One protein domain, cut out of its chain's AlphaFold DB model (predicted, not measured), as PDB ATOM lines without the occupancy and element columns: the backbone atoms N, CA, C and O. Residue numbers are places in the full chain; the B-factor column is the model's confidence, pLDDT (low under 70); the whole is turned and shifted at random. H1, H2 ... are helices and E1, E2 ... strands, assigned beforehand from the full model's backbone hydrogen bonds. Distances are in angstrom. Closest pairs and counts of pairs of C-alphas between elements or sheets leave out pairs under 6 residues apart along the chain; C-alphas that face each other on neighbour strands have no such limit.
ATOM      1  N   MET A  10     189.364 192.603 203.755       94.12
ATOM      2  CA  MET A  10     190.702 192.317 204.277       94.12
ATOM      3  C   MET A  10     191.207 193.454 205.175       94.12
ATOM      4  O   MET A  10     191.595 193.185 206.312       94.12
ATOM      5  N   ARG A  11     191.127 194.718 204.726       92.88
ATOM      6  CA  ARG A  11     191.555 195.879 205.532       92.88
ATOM      7  C   ARG A  11     190.768 195.994 206.832       92.88
ATOM      8  O   ARG A  11     191.378 196.102 207.885       92.88
ATOM      9  N   LYS A  12     189.443 195.829 206.790       94.50
ATOM     10  CA  LYS A  12     188.609 195.810 208.004       94.50
ATOM     11  C   LYS A  12     189.046 194.726 208.994       94.50
ATOM     12  O   LYS A  12     189.024 194.936 210.203       94.50
ATOM     13  N   THR A  13     189.444 193.559 208.487       94.69
ATOM     14  CA  THR A  13     189.946 192.464 209.328       94.69
ATOM     15  C   THR A  13     191.297 192.810 209.949       94.69
ATOM     16  O   THR A  13     191.473 192.585 211.143       94.69
ATOM     17  N   ARG A  14     192.222 193.377 209.164       92.50
ATOM     18  CA  ARG A  14     193.527 193.850 209.645       92.50
ATOM     19  C   ARG A  14     193.370 194.909 210.731       92.50
ATOM     20  O   ARG A  14     193.993 194.781 211.775       92.50
ATOM     21  N   ASP A  15     192.528 195.909 210.498       91.50
ATOM     22  CA  ASP A  15     192.362 197.040 211.413       91.50
ATOM     23  C   ASP A  15     191.798 196.567 212.768       91.50
ATOM     24  O   ASP A  15     192.308 196.956 213.812       91.50
ATOM     25  N   ARG A  16     190.853 195.615 212.760       92.50
ATOM     26  CA  ARG A  16     190.363 194.958 213.985       92.50
ATOM     27  C   ARG A  16     191.457 194.179 214.727       92.50
ATOM     28  O   ARG A  16     191.448 194.114 215.948       92.50
ATOM     29  N   ILE A  17     192.371 193.521 214.009       90.94
ATOM     30  CA  ILE A  17     193.476 192.782 214.646       90.94
ATOM     31  C   ILE A  17     194.469 193.759 215.281       90.94
ATOM     32  O   ILE A  17     194.931 193.487 216.387       90.94
ATOM     33  N   ALA A  18     194.740 194.887 214.618       88.12
ATOM     34  CA  ALA A  18     195.674 195.915 215.075       88.12
ATOM     35  C   ALA A  18     195.265 196.570 216.408       88.12
ATOM     36  O   ALA A  18     196.128 197.069 217.121       88.12
ATOM     37  N   GLU A  19     193.986 196.507 216.799       85.69
ATOM     38  CA  GLU A  19     193.524 196.915 218.139       85.69
ATOM     39  C   GLU A  19     194.263 196.173 219.267       85.69
ATOM     40  O   GLU A  19     194.390 196.684 220.378       85.69
ATOM     41  N   ASN A  20     194.784 194.970 218.998       86.19
ATOM     42  CA  ASN A  20     195.554 194.226 219.990       86.19
ATOM     43  C   ASN A  20     196.910 194.854 220.311       86.19
ATOM     44  O   ASN A  20     197.407 194.613 221.413       86.19
ATOM     45  N   ASP A  21     197.456 195.643 219.388       87.12
ATOM     46  CA  ASP A  21     198.773 196.270 219.474       87.12
ATOM     47  C   ASP A  21     198.692 197.705 220.038       87.12
ATOM     48  O   ASP A  21     199.635 198.486 219.905       87.12
ATOM     49  N   ASP A  22     197.566 198.066 220.668       92.06
ATOM     50  CA  ASP A  22     197.353 199.377 221.285       92.06
ATOM     51  C   ASP A  22     198.368 199.642 222.424       92.06
ATOM     52  O   ASP A  22     198.378 198.921 223.430       92.06
ATOM     53  N   PRO A  23     199.192 200.704 222.334       94.00
ATOM     54  CA  PRO A  23     200.108 201.129 223.393       94.00
ATOM     55  C   PRO A  23     199.457 201.276 224.765       94.00
ATOM     56  O   PRO A  23     200.066 200.929 225.776       94.00
ATOM     57  N   GLU A  24     198.219 201.774 224.823       94.12
ATOM     58  CA  GLU A  24     197.514 201.987 226.090       94.12
ATOM     59  C   GLU A  24     197.208 200.673 226.804       94.12
ATOM     60  O   GLU A  24     197.201 200.605 228.036       94.12
ATOM     61  N   ARG A  25     197.004 199.594 226.046       94.38
ATOM     62  CA  ARG A  25     196.838 198.256 226.609       94.38
ATOM     63  C   ARG A  25     198.104 197.809 227.336       94.38
ATOM     64  O   ARG A  25     198.004 197.306 228.452       94.38
ATOM     65  N   PHE A  26     199.277 198.026 226.744       95.25
ATOM     66  CA  PHE A  26     200.560 197.687 227.366       95.25
ATOM     67  C   PHE A  26     200.851 198.570 228.586       95.25
ATOM     68  O   PHE A  26     201.238 198.048 229.632       95.25
ATOM     69  N   ARG A  27     200.554 199.875 228.515       96.50
ATOM     70  CA  ARG A  27     200.679 200.788 229.667       96.50
ATOM     71  C   ARG A  27     199.830 200.341 230.855       96.50
ATOM     72  O   ARG A  27     200.320 200.308 231.981       96.50
ATOM     73  N   LYS A  28     198.591 199.893 230.618       96.12
ATOM     74  CA  LYS A  28     197.714 199.317 231.660       96.12
ATOM     75  C   LYS A  28     198.252 198.023 232.279       96.12
ATOM     76  O   LYS A  28     197.859 197.680 233.388       96.12
ATOM     77  N   MET A  29     199.143 197.314 231.585       96.62
ATOM     78  CA  MET A  29     199.847 196.135 232.101       96.62
ATOM     79  C   MET A  29     201.131 196.495 232.871       96.62
ATOM     80  O   MET A  29     201.855 195.593 233.281       96.62
ATOM     81  N   GLY A  30     201.425 197.787 233.064       96.75
ATOM     82  CA  GLY A  30     202.648 198.260 233.718       96.75
ATOM     83  C   GLY A  30     203.880 198.260 232.809       96.75
ATOM     84  O   GLY A  30     204.996 198.368 233.307       96.75
ATOM     85  N   ILE A  31     203.696 198.121 231.492       96.50
ATOM     86  CA  ILE A  31     204.783 198.161 230.511       96.50
ATOM     87  C   ILE A  31     204.957 199.600 230.032       96.50
ATOM     88  O   ILE A  31     204.017 200.226 229.539       96.50
ATOM     89  N   GLU A  32     206.177 200.112 230.135       95.25
ATOM     90  CA  GLU A  32     206.531 201.395 229.545       95.25
ATOM     91  C   GLU A  32     206.634 201.277 228.017       95.25
ATOM     92  O   GLU A  32     207.307 200.392 227.486       95.25
ATOM     93  N   VAL A  33     205.944 202.167 227.299       95.88
ATOM     94  CA  VAL A  33     205.922 202.184 225.829       95.88
ATOM     95  C   VAL A  33     206.485 203.502 225.322       95.88
ATOM     96  O   VAL A  33     205.799 204.531 225.353       95.88
ATOM     97  N   ILE A  34     207.714 203.434 224.808       95.62
ATOM     98  CA  ILE A  34     208.455 204.564 224.245       95.62
ATOM     99  C   ILE A  34     208.436 204.458 222.720       95.62
ATOM    100  O   ILE A  34     208.924 203.492 222.133       95.62
ATOM    101  N   PHE A  35     207.875 205.470 222.062       96.31
ATOM    102  CA  PHE A  35     207.882 205.567 220.606       96.31
ATOM    103  C   PHE A  35     209.138 206.275 220.121       96.31
ATOM    104  O   PHE A  35     209.375 207.424 220.477       96.31
ATOM    105  N   GLY A  36     209.906 205.628 219.251       95.38
ATOM    106  CA  GLY A  36     211.072 206.242 218.629       95.38
ATOM    107  C   GLY A  36     211.897 205.237 217.842       95.38
ATOM    108  O   GLY A  36     211.630 204.035 217.851       95.38
ATOM    109  N   GLN A  37     212.912 205.739 217.144       95.94
ATOM    110  CA  GLN A  37     213.990 204.893 216.645       95.94
ATOM    111  C   GLN A  37     215.091 204.887 217.692       95.94
ATOM    112  O   GLN A  37     215.563 205.952 218.088       95.94
ATOM    113  N   GLY A  38     215.479 203.695 218.129       94.81
ATOM    114  CA  GLY A  38     216.556 203.541 219.088       94.81
ATOM    115  C   GLY A  38     217.733 202.753 218.539       94.81
ATOM    116  O   GLY A  38     217.645 202.096 217.497       94.81
ATOM    117  N   ARG A  39     218.851 202.846 219.250       96.81
ATOM    118  CA  ARG A  39     220.102 202.166 218.919       96.81
ATOM    119  C   ARG A  39     220.821 201.736 220.187       96.81
ATOM    120  O   ARG A  39     220.782 202.434 221.193       96.81
ATOM    121  N   PHE A  40     221.544 200.627 220.104       97.00
ATOM    122  CA  PHE A  40     222.555 200.305 221.105       97.00
ATOM    123  C   PHE A  40     223.731 201.265 220.944       97.00
ATOM    124  O   PHE A  40     224.254 201.417 219.837       97.00
ATOM    125  N   ILE A  41     224.117 201.926 222.032       96.25
ATOM    126  CA  ILE A  41     225.341 202.739 222.072       96.25
ATOM    127  C   ILE A  41     226.520 201.933 222.634       96.25
ATOM    128  O   ILE A  41     227.669 202.227 222.318       96.25
ATOM    129  N   ASP A  42     226.218 200.877 223.390       93.94
ATOM    130  CA  ASP A  42     227.138 199.840 223.849       93.94
ATOM    131  C   ASP A  42     226.353 198.531 224.119       93.94
ATOM    132  O   ASP A  42     225.208 198.389 223.690       93.94
ATOM    133  N   GLY A  43     226.966 197.545 224.783       90.06
ATOM    134  CA  GLY A  43     226.345 196.238 225.044       90.06
ATOM    135  C   GLY A  43     225.256 196.211 226.126       90.06
ATOM    136  O   GLY A  43     224.613 195.176 226.283       90.06
ATOM    137  N   GLN A  44     225.063 197.295 226.879       93.94
ATOM    138  CA  GLN A  44     224.127 197.380 228.010       93.94
ATOM    139  C   GLN A  44     223.239 198.633 227.981       93.94
ATOM    140  O   GLN A  44     222.281 198.707 228.749       93.94
ATOM    141  N   THR A  45     223.519 199.582 227.086       96.12
ATOM    142  CA  THR A  45     222.805 200.856 226.993       96.12
ATOM    143  C   THR A  45     222.122 201.015 225.638       96.12
ATOM    144  O   THR A  45     222.755 200.970 224.574       96.12
ATOM    145  N   PHE A  46     220.817 201.264 225.679       97.38
ATOM    146  CA  PHE A  46     219.989 201.566 224.518       97.38
ATOM    147  C   PHE A  46     219.532 203.026 224.560       97.38
ATOM    148  O   PHE A  46     219.026 203.495 225.572       97.38
ATOM    149  N   GLU A  47     219.714 203.757 223.466       97.56
ATOM    150  CA  GLU A  47     219.317 205.162 223.344       97.56
ATOM    151  C   GLU A  47     218.071 205.282 222.465       97.56
ATOM    152  O   GLU A  47     218.057 204.745 221.355       97.56
ATOM    153  N   VAL A  48     217.056 206.019 222.919       97.69
ATOM    154  CA  VAL A  48     215.858 206.377 222.143       97.69
ATOM    155  C   VAL A  48     215.421 207.794 222.512       97.69
ATOM    156  O   VAL A  48     215.373 208.146 223.679       97.69
ATOM    157  N   ASN A  49     215.140 208.647 221.522       96.62
ATOM    158  CA  ASN A  49     214.760 210.056 221.739       96.62
ATOM    159  C   ASN A  49     215.726 210.869 222.638       96.62
ATOM    160  O   ASN A  49     215.320 211.854 223.246       96.62
ATOM    161  N   GLY A  50     217.003 210.474 222.716       94.38
ATOM    162  CA  GLY A  50     218.005 211.096 223.594       94.38
ATOM    163  C   GLY A  50     217.991 210.591 225.042       94.38
ATOM    164  O   GLY A  50     218.867 210.962 225.820       94.38
ATOM    165  N   GLU A  51     217.045 209.724 225.396       95.81
ATOM    166  CA  GLU A  51     217.003 209.016 226.670       95.81
ATOM    167  C   GLU A  51     217.852 207.744 226.604       95.81
ATOM    168  O   GLU A  51     217.858 207.041 225.589       95.81
ATOM    169  N   ARG A  52     218.584 207.459 227.686       96.62
ATOM    170  CA  ARG A  52     219.421 206.263 227.821       96.62
ATOM    171  C   ARG A  52     218.758 205.276 228.766       96.62
ATOM    172  O   ARG A  52     218.493 205.607 229.916       96.62
ATOM    173  N   LEU A  53     218.544 204.069 228.265       96.19
ATOM    174  CA  LEU A  53     217.913 202.964 228.964       96.19
ATOM    175  C   LEU A  53     218.960 201.881 229.213       96.19
ATOM    176  O   LEU A  53     219.575 201.372 228.271       96.19
ATOM    177  N   GLU A  54     219.141 201.523 230.477       95.25
ATOM    178  CA  GLU A  54     219.995 200.414 230.898       95.25
ATOM    179  C   GLU A  54     219.127 199.216 231.281       95.25
ATOM    180  O   GLU A  54     218.056 199.362 231.874       95.25
ATOM    181  N   GLY A  55     219.577 198.012 230.932       88.69
ATOM    182  CA  GLY A  55     218.827 196.789 231.189       88.69
ATOM    183  C   GLY A  55     219.731 195.584 231.398       88.69
ATOM    184  O   GLY A  55     220.793 195.469 230.793       88.69
TER     185      GLY A  55
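What this domain is: This is residues 10 to 55 of the 132 residues of an uncharacterized protein of Deltaproteobacteria bacterium GWA2_55_82 (UniProt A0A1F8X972). The domain is strung out in two parts: the helices H1 and H2, one after the other, make one end, and a small antiparallel sheet of three strands makes the other, with residues 29 to 37 as the link between them. Residues 10 to 22, of which 10 to 21 belong to H1, stick out as a free arm, and neither helix covers the sheet. The printed part has 46 residues, with two named helices and three named strands in the order H1, H2, E1, E2, E3; the sheet's order is E1, E2, E3, and the class is mixed, helices and strands. The whole is extended, with a radius of gyration of the C-alphas of 14.7 A and spans of 42 by 23 by 16 A.

How they stand to each other: H1, residues 10 to 21, and H2, residues 23 to 28, meet only through their link, which is tight. Every O i to N i+4 pair is within hydrogen-bond range in H2, and 6 of 8 are in H1. Neither helix is on the sheet of E1, residues 38 to 40, E2, residues 45 to 48, and E3, residues 51 to 54. These strands form a meander, each the antiparallel neighbour of the one before. E1 and E2 are a hairpin at 162 degrees, with N 47 and O 39 2.8 A apart. E2 and E3 are a hairpin at 151 degrees, with N 53 and O 46 2.8 A apart.

Where its parts are: H1 begins at C-alpha 10 (190.702, 192.317, 204.277) and is 17.7 A long. H2 is 8.8 A, E1 7.1 A, E2 10.1 A and E3 10.0 A long. E3 ends at C-alpha 54 (219.995, 200.414, 230.898).

The domain as a whole: The two farthest C-alphas, of Met 10 and Asp 42, are 42.0 A apart. The printed part has no cut, no link is long, and no printed residue is under 70 in pLDDT.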